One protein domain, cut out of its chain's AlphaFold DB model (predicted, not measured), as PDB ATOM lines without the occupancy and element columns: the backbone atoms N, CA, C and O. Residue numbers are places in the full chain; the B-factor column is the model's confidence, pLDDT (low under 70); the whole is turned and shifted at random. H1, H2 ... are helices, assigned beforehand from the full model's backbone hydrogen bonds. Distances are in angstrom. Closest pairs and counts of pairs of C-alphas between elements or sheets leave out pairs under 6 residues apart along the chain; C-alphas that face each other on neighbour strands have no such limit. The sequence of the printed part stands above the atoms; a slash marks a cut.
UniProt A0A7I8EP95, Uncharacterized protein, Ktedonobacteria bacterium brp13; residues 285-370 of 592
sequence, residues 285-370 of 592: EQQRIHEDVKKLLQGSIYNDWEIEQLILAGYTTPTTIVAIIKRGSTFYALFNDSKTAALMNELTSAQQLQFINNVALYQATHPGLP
ATOM      1  N   GLU A 285      -8.237  87.707 -80.349       84.12
ATOM      2  CA  GLU A 285      -7.781  86.744 -79.335       84.12
ATOM      3  C   GLU A 285      -8.878  86.413 -78.308       84.12
ATOM      4  O   GLU A 285      -9.043  85.258 -77.928       84.12
ATOM      5  N   GLN A 286      -9.713  87.384 -77.926       84.50
ATOM      6  CA  GLN A 286     -10.906  87.127 -77.110       84.50
ATOM      7  C   GLN A 286     -11.918  86.228 -77.846       84.50
ATOM      8  O   GLN A 286     -12.478  85.318 -77.239       84.50
ATOM      9  N   GLN A 287     -12.104  86.409 -79.159       86.81
ATOM     10  CA  GLN A 287     -12.937  85.524 -79.978       86.81
ATOM     11  C   GLN A 287     -12.350  84.107 -80.048       86.81
ATOM     12  O   GLN A 287     -13.090  83.128 -79.986       86.81
ATOM     13  N   ARG A 288     -11.021  83.971 -80.129       87.19
ATOM     14  CA  ARG A 288     -10.346  82.667 -80.056       87.19
ATOM     15  C   ARG A 288     -10.610  81.973 -78.714       87.19
ATOM     16  O   ARG A 288     -11.018  80.814 -78.721       87.19
ATOM     17  N   ILE A 289     -10.441  82.684 -77.595       84.38
ATOM     18  CA  ILE A 289     -10.743  82.179 -76.242       84.38
ATOM     19  C   ILE A 289     -12.209  81.725 -76.161       84.38
ATOM     20  O   ILE A 289     -12.478  80.624 -75.689       84.38
ATOM     21  N   HIS A 290     -13.145  82.518 -76.692       85.56
ATOM     22  CA  HIS A 290     -14.570  82.182 -76.768       85.56
ATOM     23  C   HIS A 290     -14.834  80.880 -77.548       85.56
ATOM     24  O   HIS A 290     -15.500  79.982 -77.031       85.56
ATOM     25  N   GLU A 291     -14.263  80.711 -78.747       86.06
ATOM     26  CA  GLU A 291     -14.422  79.466 -79.514       86.06
ATOM     27  C   GLU A 291     -13.753  78.252 -78.843       86.06
ATOM     28  O   GLU A 291     -14.243  77.128 -78.975       86.06
ATOM     29  N   ASP A 292     -12.649  78.439 -78.116       85.38
ATOM     30  CA  ASP A 292     -12.000  77.362 -77.360       85.38
ATOM     31  C   ASP A 292     -12.810  76.969 -76.105       85.38
ATOM     32  O   ASP A 292     -12.970  75.778 -75.828       85.38
ATOM     33  N   VAL A 293     -13.443  77.927 -75.418       78.88
ATOM     34  CA  VAL A 293     -14.429  77.658 -74.352       78.88
ATOM     35  C   VAL A 293     -15.638  76.886 -74.896       78.88
ATOM     36  O   VAL A 293     -16.026  75.870 -74.315       78.88
ATOM     37  N   LYS A 294     -16.194  77.290 -76.048       83.69
ATOM     38  CA  LYS A 294     -17.318  76.591 -76.702       83.69
ATOM     39  C   LYS A 294     -17.021  75.125 -77.016       83.69
ATOM     40  O   LYS A 294     -17.888  74.268 -76.831       83.69
ATOM     41  N   LYS A 295     -15.794  74.806 -77.448       84.31
ATOM     42  CA  LYS A 295     -15.344  73.417 -77.680       84.31
ATOM     43  C   LYS A 295     -15.314  72.605 -76.379       84.31
ATOM     44  O   LYS A 295     -15.753  71.461 -76.369       84.31
ATOM     45  N   LEU A 296     -14.855  73.199 -75.276       77.88
ATOM     46  CA  LEU A 296     -14.754  72.551 -73.956       77.88
ATOM     47  C   LEU A 296     -16.105  72.417 -73.212       77.88
ATOM     48  O   LEU A 296     -16.234  71.621 -72.271       77.88
ATOM     49  N   LEU A 297     -17.119  73.179 -73.632       74.50
ATOM     50  CA  LEU A 297     -18.501  73.103 -73.142       74.50
ATOM     51  C   LEU A 297     -19.412  72.171 -73.967       74.50
ATOM     52  O   LEU A 297     -20.590  72.048 -73.636       74.50
ATOM     53  N   GLN A 298     -18.912  71.496 -75.012       70.69
ATOM     54  CA  GLN A 298     -19.723  70.594 -75.848       70.69
ATOM     55  C   GLN A 298     -20.547  69.596 -75.008       70.69
ATOM     56  O   GLN A 298     -20.028  68.932 -74.112       70.69
ATOM     57  N   GLY A 299     -21.853  69.518 -75.288       59.06
ATOM     58  CA  GLY A 299     -22.813  68.685 -74.551       59.06
ATOM     59  C   GLY A 299     -23.344  69.277 -73.235       59.06
ATOM     60  O   GLY A 299     -24.233  68.682 -72.634       59.06
ATOM     61  N   SER A 300     -22.848  70.436 -72.791       58.09
ATOM     62  CA  SER A 300     -23.377  71.168 -71.627       58.09
ATOM     63  C   SER A 300     -24.451  72.179 -72.055       58.09
ATOM     64  O   SER A 300     -24.411  72.681 -73.177       58.09
ATOM     65  N   ILE A 301     -25.378  72.527 -71.159       59.81
ATOM     66  CA  ILE A 301     -26.250  73.702 -71.334       59.81
ATOM     67  C   ILE A 301     -25.479  74.927 -70.828       59.81
ATOM     68  O   ILE A 301     -25.043  74.934 -69.679       59.81
ATOM     69  N   TYR A 302     -25.301  75.936 -71.678       67.88
ATOM     70  CA  TYR A 302     -24.637  77.202 -71.354       67.88
ATOM     71  C   TYR A 302     -25.206  78.341 -72.209       67.88
ATOM     72  O   TYR A 302     -25.860  78.090 -73.223       67.88
ATOM     73  N   ASN A 303     -24.946  79.585 -71.809       73.75
ATOM     74  CA  ASN A 303     -25.279  80.777 -72.582       73.75
ATOM     75  C   ASN A 303     -23.994  81.415 -73.138       73.75
ATOM     76  O   ASN A 303     -23.073  81.703 -72.376       73.75
ATOM     77  N   ASP A 304     -23.941  81.677 -74.448       79.31
ATOM     78  CA  ASP A 304     -22.812  82.360 -75.104       79.31
ATOM     79  C   ASP A 304     -22.460  83.685 -74.406       79.31
ATOM     80  O   ASP A 304     -21.288  83.989 -74.191       79.31
ATOM     81  N   TRP A 305     -23.475  84.428 -73.956       83.12
ATOM     82  CA  TRP A 305     -23.294  85.691 -73.238       83.12
ATOM     83  C   TRP A 305     -22.483  85.535 -71.940       83.12
ATOM     84  O   TRP A 305     -21.677  86.405 -71.625       83.12
ATOM     85  N   GLU A 306     -22.623  84.427 -71.201       81.69
ATOM     86  CA  GLU A 306     -21.840  84.186 -69.973       81.69
ATOM     87  C   GLU A 306     -20.348  83.961 -70.292       81.69
ATOM     88  O   GLU A 306     -19.482  84.344 -69.503       81.69
ATOM     89  N   ILE A 307     -20.035  83.406 -71.472       83.88
ATOM     90  CA  ILE A 307     -18.659  83.293 -71.983       83.88
ATOM     91  C   ILE A 307     -18.121  84.688 -72.324       83.88
ATOM     92  O   ILE A 307     -17.038  85.058 -71.869       83.88
ATOM     93  N   GLU A 308     -18.877  85.473 -73.100       86.44
ATOM     94  CA  GLU A 308     -18.485  86.833 -73.494       86.44
ATOM     95  C   GLU A 308     -18.235  87.732 -72.274       86.44
ATOM     96  O   GLU A 308     -17.218  88.421 -72.225       86.44
ATOM     97  N   GLN A 309     -19.115  87.704 -71.265       85.88
ATOM     98  CA  GLN A 309     -18.962  88.534 -70.068       85.88
ATOM     99  C   GLN A 309     -17.722  88.166 -69.243       85.88
ATOM    100  O   GLN A 309     -16.994  89.072 -68.850       85.88
ATOM    101  N   LEU A 310     -17.401  86.879 -69.046       85.19
ATOM    102  CA  LEU A 310     -16.169  86.495 -68.337       85.19
ATOM    103  C   LEU A 310     -14.905  86.927 -69.105       85.19
ATOM    104  O   LEU A 310     -13.929  87.378 -68.500       85.19
ATOM    105  N   ILE A 311     -14.925  86.866 -70.438       84.88
ATOM    106  CA  ILE A 311     -13.819  87.338 -71.287       84.88
ATOM    107  C   ILE A 311     -13.692  88.875 -71.259       84.88
ATOM    108  O   ILE A 311     -12.581  89.404 -71.338       84.88
ATOM    109  N   LEU A 312     -14.804  89.603 -71.106       84.88
ATOM    110  CA  LEU A 312     -14.831  91.064 -70.941       84.88
ATOM    111  C   LEU A 312     -14.473  91.519 -69.516       84.88
ATOM    112  O   LEU A 312     -13.859  92.572 -69.358       84.88
ATOM    113  N   ALA A 313     -14.787  90.723 -68.489       83.69
ATOM    114  CA  ALA A 313     -14.291  90.913 -67.124       83.69
ATOM    115  C   ALA A 313     -12.766  90.714 -67.051       83.69
ATOM    116  O   ALA A 313     -12.103  91.347 -66.231       83.69
ATOM    117  N   GLY A 314     -12.211  89.884 -67.941       84.50
ATOM    118  CA  GLY A 314     -10.775  89.777 -68.195       84.50
ATOM    119  C   GLY A 314     -10.198  88.365 -68.096       84.50
ATOM    120  O   GLY A 314      -8.976  88.229 -68.118       84.50
ATOM    121  N   TYR A 315     -11.010  87.310 -67.973       84.81
ATOM    122  CA  TYR A 315     -10.479  85.944 -67.913       84.81
ATOM    123  C   TYR A 315      -9.819  85.544 -69.234       84.81
ATOM    124  O   TYR A 315     -10.442  85.542 -70.294       84.81
ATOM    125  N   THR A 316      -8.546  85.156 -69.149       83.25
ATOM    126  CA  THR A 316      -7.726  84.752 -70.304       83.25
ATOM    127  C   THR A 316      -7.720  83.242 -70.552       83.25
ATOM    128  O   THR A 316      -7.400  82.790 -71.648       83.25
ATOM    129  N   THR A 317      -8.058  82.444 -69.532       81.19
ATOM    130  CA  THR A 317      -7.841  80.990 -69.508       81.19
ATOM    131  C   THR A 317      -9.144  80.220 -69.783       81.19
ATOM    132  O   THR A 317     -10.038  80.228 -68.930       81.19
ATOM    133  N   PRO A 318      -9.275  79.498 -70.921       80.88
ATOM    134  CA  PRO A 318     -10.514  78.805 -71.287       80.88
ATOM    135  C   PRO A 318     -11.020  77.809 -70.237       80.88
ATOM    136  O   PRO A 318     -12.209  77.788 -69.933       80.88
ATOM    137  N   THR A 319     -10.140  77.006 -69.630       74.12
ATOM    138  CA  THR A 319     -10.530  76.006 -68.617       74.12
ATOM    139  C   THR A 319     -11.142  76.632 -67.365       74.12
ATOM    140  O   THR A 319     -12.052  76.052 -66.777       74.12
ATOM    141  N   THR A 320     -10.690  77.827 -66.988       75.00
ATOM    142  CA  THR A 320     -11.199  78.602 -65.847       75.00
ATOM    143  C   THR A 320     -12.612  79.106 -66.128       75.00
ATOM    144  O   THR A 320     -13.518  78.890 -65.326       75.00
ATOM    145  N   ILE A 321     -12.837  79.672 -67.320       78.31
ATOM    146  CA  ILE A 321     -14.161  80.115 -67.792       78.31
ATOM    147  C   ILE A 321     -15.141  78.928 -67.837       78.31
ATOM    148  O   ILE A 321     -16.253  79.011 -67.319       78.31
ATOM    149  N   VAL A 322     -14.705  77.784 -68.379       77.69
ATOM    150  CA  VAL A 322     -15.487  76.533 -68.423       77.69
ATOM    151  C   VAL A 322     -15.862  76.047 -67.018       77.69
ATOM    152  O   VAL A 322     -16.995  75.616 -66.808       77.69
ATOM    153  N   ALA A 323     -14.936  76.108 -66.057       74.25
ATOM    154  CA  ALA A 323     -15.167  75.669 -64.681       74.25
ATOM    155  C   ALA A 323     -16.137  76.582 -63.911       74.25
ATOM    156  O   ALA A 323     -16.899  76.086 -63.082       74.25
ATOM    157  N   ILE A 324     -16.154  77.885 -64.214       79.19
ATOM    158  CA  ILE A 324     -17.151  78.829 -63.689       79.19
ATOM    159  C   ILE A 324     -18.534  78.516 -64.284       79.19
ATOM    160  O   ILE A 324     -19.487  78.283 -63.542       79.19
ATOM    161  N   ILE A 325     -18.646  78.438 -65.616       79.00
ATOM    162  CA  ILE A 325     -19.933  78.261 -66.314       79.00
ATOM    163  C   ILE A 325     -20.588  76.910 -65.987       79.00
ATOM    164  O   ILE A 325     -21.788  76.863 -65.712       79.00
ATOM    165  N   LYS A 326     -19.823  75.808 -65.916       76.94
ATOM    166  CA  LYS A 326     -20.365  74.475 -65.565       76.94
ATOM    167  C   LYS A 326     -20.946  74.385 -64.143       76.94
ATOM    168  O   LYS A 326     -21.603  73.396 -63.833       76.94
ATOM    169  N   ARG A 327     -20.733  75.395 -63.288       71.38
ATOM    170  CA  ARG A 327     -21.312  75.496 -61.936       71.38
ATOM    171  C   ARG A 327     -22.593  76.350 -61.876       71.38
ATOM    172  O   ARG A 327     -23.205  76.433 -60.815       71.38
ATOM    173  N   GLY A 328     -23.040  76.907 -63.006       73.81
ATOM    174  CA  GLY A 328     -24.330  77.589 -63.156       73.81
ATOM    175  C   GLY A 328     -24.311  79.094 -62.863       73.81
ATOM    176  O   GLY A 328     -23.357  79.641 -62.311       73.81
ATOM    177  N   SER A 329     -25.399  79.777 -63.228       70.69
ATOM    178  CA  SER A 329     -25.496  81.247 -63.242       70.69
ATOM    179  C   SER A 329     -25.301  81.914 -61.871       70.69
ATOM    180  O   SER A 329     -24.716  82.995 -61.784       70.69
ATOM    181  N   THR A 330     -25.715  81.259 -60.781       69.44
ATOM    182  CA  THR A 330     -25.469  81.723 -59.401       69.44
ATOM    183  C   THR A 330     -23.999  81.646 -58.993       69.44
ATOM    184  O   THR A 330     -23.578  82.408 -58.128       69.44
ATOM    185  N   PHE A 331     -23.213  80.759 -59.611       75.19
ATOM    186  CA  PHE A 331     -21.770  80.662 -59.407       75.19
ATOM    187  C   PHE A 331     -21.004  81.618 -60.333       75.19
ATOM    188  O   PHE A 331     -20.078  82.293 -59.895       75.19
ATOM    189  N   TYR A 332     -21.442  81.757 -61.588       80.62
ATOM    190  CA  TYR A 332     -20.952  82.775 -62.529       80.62
ATOM    191  C   TYR A 332     -20.998  84.195 -61.935       80.62
ATOM    192  O   TYR A 332     -20.016  84.934 -62.027       80.62
ATOM    193  N   ALA A 333     -22.081  84.544 -61.231       79.12
ATOM    194  CA  ALA A 333     -22.232  85.838 -60.563       79.12
ATOM    195  C   ALA A 333     -21.162  86.133 -59.485       79.12
ATOM    196  O   ALA A 333     -20.945  87.298 -59.156       79.12
ATOM    197  N   LEU A 334     -20.476  85.111 -58.957       80.62
ATOM    198  CA  LEU A 334     -19.382  85.271 -57.990       80.62
ATOM    199  C   LEU A 334     -18.070  85.722 -58.648       80.62
ATOM    200  O   LEU A 334     -17.267  86.392 -58.006       80.62
ATOM    201  N   PHE A 335     -17.855  85.351 -59.914       84.81
ATOM    202  CA  PHE A 335     -16.592  85.552 -60.634       84.81
ATOM    203  C   PHE A 335     -16.668  86.614 -61.733       84.81
ATOM    204  O   PHE A 335     -15.617  87.062 -62.190       84.81
ATOM    205  N   ASN A 336     -17.868  87.045 -62.142       81.69
ATOM    206  CA  ASN A 336     -18.077  88.097 -63.142       81.69
ATOM    207  C   ASN A 336     -17.818  89.519 -62.585       81.69
ATOM    208  O   ASN A 336     -18.685  90.392 -62.611       81.69
ATOM    209  N   ASP A 337     -16.611  89.729 -62.063       85.25
ATOM    210  CA  ASP A 337     -16.050  91.003 -61.608       85.25
ATOM    211  C   ASP A 337     -14.605  91.128 -62.121       85.25
ATOM    212  O   ASP A 337     -13.821  90.178 -62.054       85.25
ATOM    213  N   SER A 338     -14.235  92.307 -62.624       84.12
ATOM    214  CA  SER A 338     -12.938  92.506 -63.275       84.12
ATOM    215  C   SER A 338     -11.762  92.590 -62.303       84.12
ATOM    216  O   SER A 338     -10.638  92.259 -62.681       84.12
ATOM    217  N   LYS A 339     -11.986  92.957 -61.033       86.38
ATOM    218  CA  LYS A 339     -10.921  92.936 -60.017       86.38
ATOM    219  C   LYS A 339     -10.600  91.506 -59.574       86.38
ATOM    220  O   LYS A 339      -9.436  91.163 -59.373       86.38
ATOM    221  N   THR A 340     -11.630  90.673 -59.472       86.19
ATOM    222  CA  THR A 340     -11.540  89.229 -59.229       86.19
ATOM    223  C   THR A 340     -10.836  88.542 -60.396       86.19
ATOM    224  O   THR A 340      -9.874  87.812 -60.172       86.19
ATOM    225  N   ALA A 341     -11.217  88.852 -61.641       84.50
ATOM    226  CA  ALA A 341     -10.529  88.357 -62.835       84.50
ATOM    227  C   ALA A 341      -9.048  88.779 -62.884       84.50
ATOM    228  O   ALA A 341      -8.190  87.960 -63.207       84.50
ATOM    229  N   ALA A 342      -8.724  90.026 -62.517       85.12
ATOM    230  CA  ALA A 342      -7.344  90.511 -62.464       85.12
ATOM    231  C   ALA A 342      -6.473  89.697 -61.490       85.12
ATOM    232  O   ALA A 342      -5.425  89.205 -61.901       85.12
ATOM    233  N   LEU A 343      -6.928  89.478 -60.249       84.56
ATOM    234  CA  LEU A 343      -6.205  88.641 -59.279       84.56
ATOM    235  C   LEU A 343      -6.136  87.171 -59.720       84.56
ATOM    236  O   LEU A 343      -5.092  86.541 -59.582       84.56
ATOM    237  N   MET A 344      -7.209  86.626 -60.300       83.81
ATOM    238  CA  MET A 344      -7.213  85.254 -60.822       83.81
ATOM    239  C   MET A 344      -6.199  85.054 -61.957       83.81
ATOM    240  O   MET A 344      -5.592  83.991 -62.037       83.81
ATOM    241  N   ASN A 345      -5.963  86.059 -62.807       85.62
ATOM    242  CA  ASN A 345      -4.944  85.991 -63.862       85.62
ATOM    243  C   ASN A 345      -3.492  86.039 -63.331       85.62
ATOM    244  O   ASN A 345      -2.579  85.713 -64.086       85.62
ATOM    245  N   GLU A 346      -3.249  86.413 -62.065       82.62
ATOM    246  CA  GLU A 346      -1.920  86.273 -61.436       82.62
ATOM    247  C   GLU A 346      -1.606  84.821 -61.026       82.62
ATOM    248  O   GLU A 346      -0.449  84.471 -60.792       82.62
ATOM    249  N   LEU A 347      -2.636  83.974 -60.925       77.88
ATOM    250  CA  LEU A 347      -2.535  82.569 -60.539       77.88
ATOM    251  C   LEU A 347      -2.306  81.675 -61.765       77.88
ATOM    252  O   LEU A 347      -2.852  81.921 -62.842       77.88
ATOM    253  N   THR A 348      -1.583  80.566 -61.594       79.69
ATOM    254  CA  THR A 348      -1.518  79.514 -62.627       79.69
ATOM    255  C   THR A 348      -2.888  78.860 -62.841       79.69
ATOM    256  O   THR A 348      -3.721  78.831 -61.935       79.69
ATOM    257  N   SER A 349      -3.130  78.255 -64.009       71.38
ATOM    258  CA  SER A 349      -4.417  77.606 -64.320       71.38
ATOM    259  C   SER A 349      -4.828  76.530 -63.301       71.38
ATOM    260  O   SER A 349      -6.019  76.337 -63.068       71.38
ATOM    261  N   ALA A 350      -3.867  75.845 -62.668       69.94
ATOM    262  CA  ALA A 350      -4.138  74.875 -61.603       69.94
ATOM    263  C   ALA A 350      -4.647  75.561 -60.322       69.94
ATOM    264  O   ALA A 350      -5.684  75.174 -59.786       69.94
ATOM    265  N   GLN A 351      -3.972  76.629 -59.892       76.50
ATOM    266  CA  GLN A 351      -4.353  77.451 -58.738       76.50
ATOM    267  C   GLN A 351      -5.718  78.137 -58.961       76.50
ATOM    268  O   GLN A 351      -6.576  78.116 -58.080       76.50
ATOM    269  N   GLN A 352      -5.987  78.650 -60.169       75.12
ATOM    270  CA  GLN A 352      -7.309  79.182 -60.542       75.12
ATOM    271  C   GLN A 352      -8.424  78.134 -60.353       75.12
ATOM    272  O   GLN A 352      -9.487  78.444 -59.812       75.12
ATOM    273  N   LEU A 353      -8.189  76.885 -60.770       73.44
ATOM    274  CA  LEU A 353      -9.158  75.793 -60.629       73.44
ATOM    275  C   LEU A 353      -9.320  75.324 -59.172       73.44
ATOM    276  O   LEU A 353     -10.447  75.048 -58.761       73.44
ATOM    277  N   GLN A 354      -8.242  75.289 -58.379       74.19
ATOM    278  CA  GLN A 354      -8.300  75.029 -56.933       74.19
ATOM    279  C   GLN A 354      -9.183  76.069 -56.232       74.19
ATOM    280  O   GLN A 354     -10.159  75.704 -55.578       74.19
ATOM    281  N   PHE A 355      -8.933  77.363 -56.451       78.62
ATOM    282  CA  PHE A 355      -9.735  78.418 -55.833       78.62
ATOM    283  C   PHE A 355     -11.215  78.367 -56.258       78.62
ATOM    284  O   PHE A 355     -12.100  78.494 -55.414       78.62
ATOM    285  N   ILE A 356     -11.509  78.094 -57.536       77.25
ATOM    286  CA  ILE A 356     -12.885  77.867 -58.017       77.25
ATOM    287  C   ILE A 356     -13.562  76.697 -57.288       77.25
ATOM    288  O   ILE A 356     -14.748  76.778 -56.961       77.25
ATOM    289  N   ASN A 357     -12.838  75.612 -57.007       71.69
ATOM    290  CA  ASN A 357     -13.383  74.488 -56.248       71.69
ATOM    291  C   ASN A 357     -13.665  74.877 -54.789       71.69
ATOM    292  O   ASN A 357     -14.742  74.562 -54.285       71.69
ATOM    293  N   ASN A 358     -12.768  75.631 -54.153       72.75
ATOM    294  CA  ASN A 358     -12.927  76.086 -52.770       72.75
ATOM    295  C   ASN A 358     -14.120  77.039 -52.614       72.75
ATOM    296  O   ASN A 358     -14.955  76.842 -51.734       72.75
ATOM    297  N   VAL A 359     -14.271  78.013 -53.521       75.44
ATOM    298  CA  VAL A 359     -15.444  78.905 -53.560       75.44
ATOM    299  C   VAL A 359     -16.737  78.113 -53.777       75.44
ATOM    300  O   VAL A 359     -17.770  78.464 -53.215       75.44
ATOM    301  N   ALA A 360     -16.707  77.018 -54.544       70.94
ATOM    302  CA  ALA A 360     -17.886  76.175 -54.750       70.94
ATOM    303  C   ALA A 360     -18.259  75.339 -53.517       70.94
ATOM    304  O   ALA A 360     -19.446  75.190 -53.228       70.94
ATOM    305  N   LEU A 361     -17.270  74.826 -52.778       69.19
ATOM    306  CA  LEU A 361     -17.489  74.157 -51.492       69.19
ATOM    307  C   LEU A 361     -18.026  75.143 -50.443       69.19
ATOM    308  O   LEU A 361     -18.958  74.811 -49.715       69.19
ATOM    309  N   TYR A 362     -17.503  76.371 -50.423       71.81
ATOM    310  CA  TYR A 362     -17.974  77.426 -49.528       71.81
ATOM    311  C   TYR A 362     -19.403  77.882 -49.863       71.81
ATOM    312  O   TYR A 362     -20.251  77.945 -48.982       71.81
ATOM    313  N   GLN A 363     -19.721  78.125 -51.141       70.12
ATOM    314  CA  GLN A 363     -21.068  78.507 -51.595       70.12
ATOM    315  C   GLN A 363     -22.125  77.423 -51.309       70.12
ATOM    316  O   GLN A 363     -23.303  77.741 -51.142       70.12
ATOM    317  N   ALA A 364     -21.728  76.146 -51.234       67.56
ATOM    318  CA  ALA A 364     -22.625  75.044 -50.883       67.56
ATOM    319  C   ALA A 364     -23.041  75.046 -49.396       67.56
ATOM    320  O   ALA A 364     -24.110  74.529 -49.070       67.56
ATOM    321  N   THR A 365     -22.233  75.631 -48.505       62.25
ATOM    322  CA  THR A 365     -22.544  75.799 -47.073       62.25
ATOM    323  C   THR A 365     -23.017  77.215 -46.724       62.25
ATOM    324  O   THR A 365     -23.803  77.378 -45.792       62.25
ATOM    325  N   HIS A 366     -22.624  78.218 -47.513       71.50
ATOM    326  CA  HIS A 366     -22.950  79.636 -47.343       71.50
ATOM    327  C   HIS A 366     -23.676  80.196 -48.584       71.50
ATOM    328  O   HIS A 366     -23.118  81.019 -49.316       71.50
ATOM    329  N   PRO A 367     -24.921  79.759 -48.855       71.19
ATOM    330  CA  PRO A 367     -25.665  80.186 -50.034       71.19
ATOM    331  C   PRO A 367     -25.959  81.691 -49.985       71.19
ATOM    332  O   PRO A 367     -26.710  82.163 -49.132       71.19
ATOM    333  N   GLY A 368     -25.394  82.434 -50.939       71.25
ATOM    334  CA  GLY A 368     -25.547  83.891 -51.026       71.25
ATOM    335  C   GLY A 368     -24.257  84.686 -50.818       71.25
ATOM    336  O   GLY A 368     -24.335  85.901 -50.645       71.25
ATOM    337  N   LEU A 369     -23.089  84.032 -50.870       78.31
ATOM    338  CA  LEU A 369     -21.787  84.692 -50.979       78.31
ATOM    339  C   LEU A 369     -21.827  85.786 -52.075       78.31
ATOM    340  O   LEU A 369     -22.249  85.503 -53.198       78.31
ATOM    341  N   PRO A 370     -21.401  87.031 -51.803       82.50
ATOM    342  CA  PRO A 370     -21.202  88.050 -52.821       82.50
ATOM    343  C   PRO A 370     -19.819  87.899 -53.473       82.50
ATOM    344  O   PRO A 370     -18.838  87.555 -52.810       82.50
TER     345      PRO A 370
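What this domain is: This is residues 285 to 370 of the 592 residues of an uncharacterized protein of Ktedonobacteria bacterium brp13 (UniProt A0A7I8EP95). Five helices gather around one another, with the short helix H3 in the middle and H1, H2, H4 and H6 packing on it from different sides. H6, the longest, has its first half side by side with H3 and runs on past it, so that H1 and the last residues of H6 lie at opposite ends of the domain; H5 sits off to one side, near H2 and H6. The packing is mostly crossed, and just one of the touching pairs, H3 and H6, is at a shallow tilt. The printed part has 86 residues with six named helices, H1 to H6 in that order along the chain, and no named strand; the class is all helix. The whole is compact, with a radius of gyration of the C-alphas of 12.0 A and spans of 35 by 29 by 20 A.

How they stand to each other: The printed part begins with H1, residues 285 to 296, which touches H2, residues 304 to 313. Their closest C-alphas are those of His 290 and Ile 307, 6.4 A apart, and the helices run opposite ways at a steep tilt of 46 degrees. H3, residues 318 to 325, is the hub and touches four other helices. It touches H1 most closely at the C-alphas of Val 293 and Pro 318, 5.1 A apart, at a steep tilt of 64 degrees, the same way. It touches H2 at the C-alphas of Leu 310 and Ile 321, 6.7 A apart, at a steep tilt of 65 degrees, opposite ways. H4, residues 329 to 335, touches H3, with the closest C-alphas, those of Ile 324 and Tyr 332, 5.6 A apart, at a steep tilt of 51 degrees, opposite ways. H4 is close to H2 but not clearly touching it, at a shallow tilt of 14 degrees, the same way. H5, residues 338 to 344, touches no helix; its closest C-alpha to H2 is that of Ser 338, 4.4 A from that of Ala 313, and the two lines are about perpendicular at 81 degrees. H6, residues 349 to 365, touches H3 with residues 349 to 356 alone, at a shallow tilt of 7 degrees, the same way; the closest C-alphas are those of Thr 320 and Leu 353, 6.3 A apart. H5 and H6 are close but not clearly touching, with the C-alphas of Met 344 and Gln 352 6.1 A apart. H1 is apart from H4, H5 and H6. In H1, H2, H3 and H5 every O i to N i+4 pair is within hydrogen-bond range; in H6 12 of 13 are, and in H4 1 of 3, beside 2 of 4 O i to N i+3 pairs.

Where its parts are: H1 starts at C-alpha 285 at (-7.781, 86.744, -79.335) and is 16.7 A long from first to last C-alpha. H2 is 14.5 A long, H3 10.7 A, H4 10.2 A and H5 9.6 A. H3 begins at C-alpha 318, at (-10.514, 78.805, -71.287). H6 has 17 residues and is 25.1 A long, ending at C-alpha 365 at (-22.544, 75.799, -47.073).

The domain as a whole: The two C-alphas farthest apart are those of Glu 285 and Thr 365, at 37.1 A. The printed part has no cut. The link from H1 to H2, seven residues, is short; the links H2 to H3, H3 to H4, H4 to H5 and H5 to H6 are tight. The mean pLDDT of the printed part is 78.1, and nine residues are under 70: 299 to 302, 330, 350, 361, and 364 to 365.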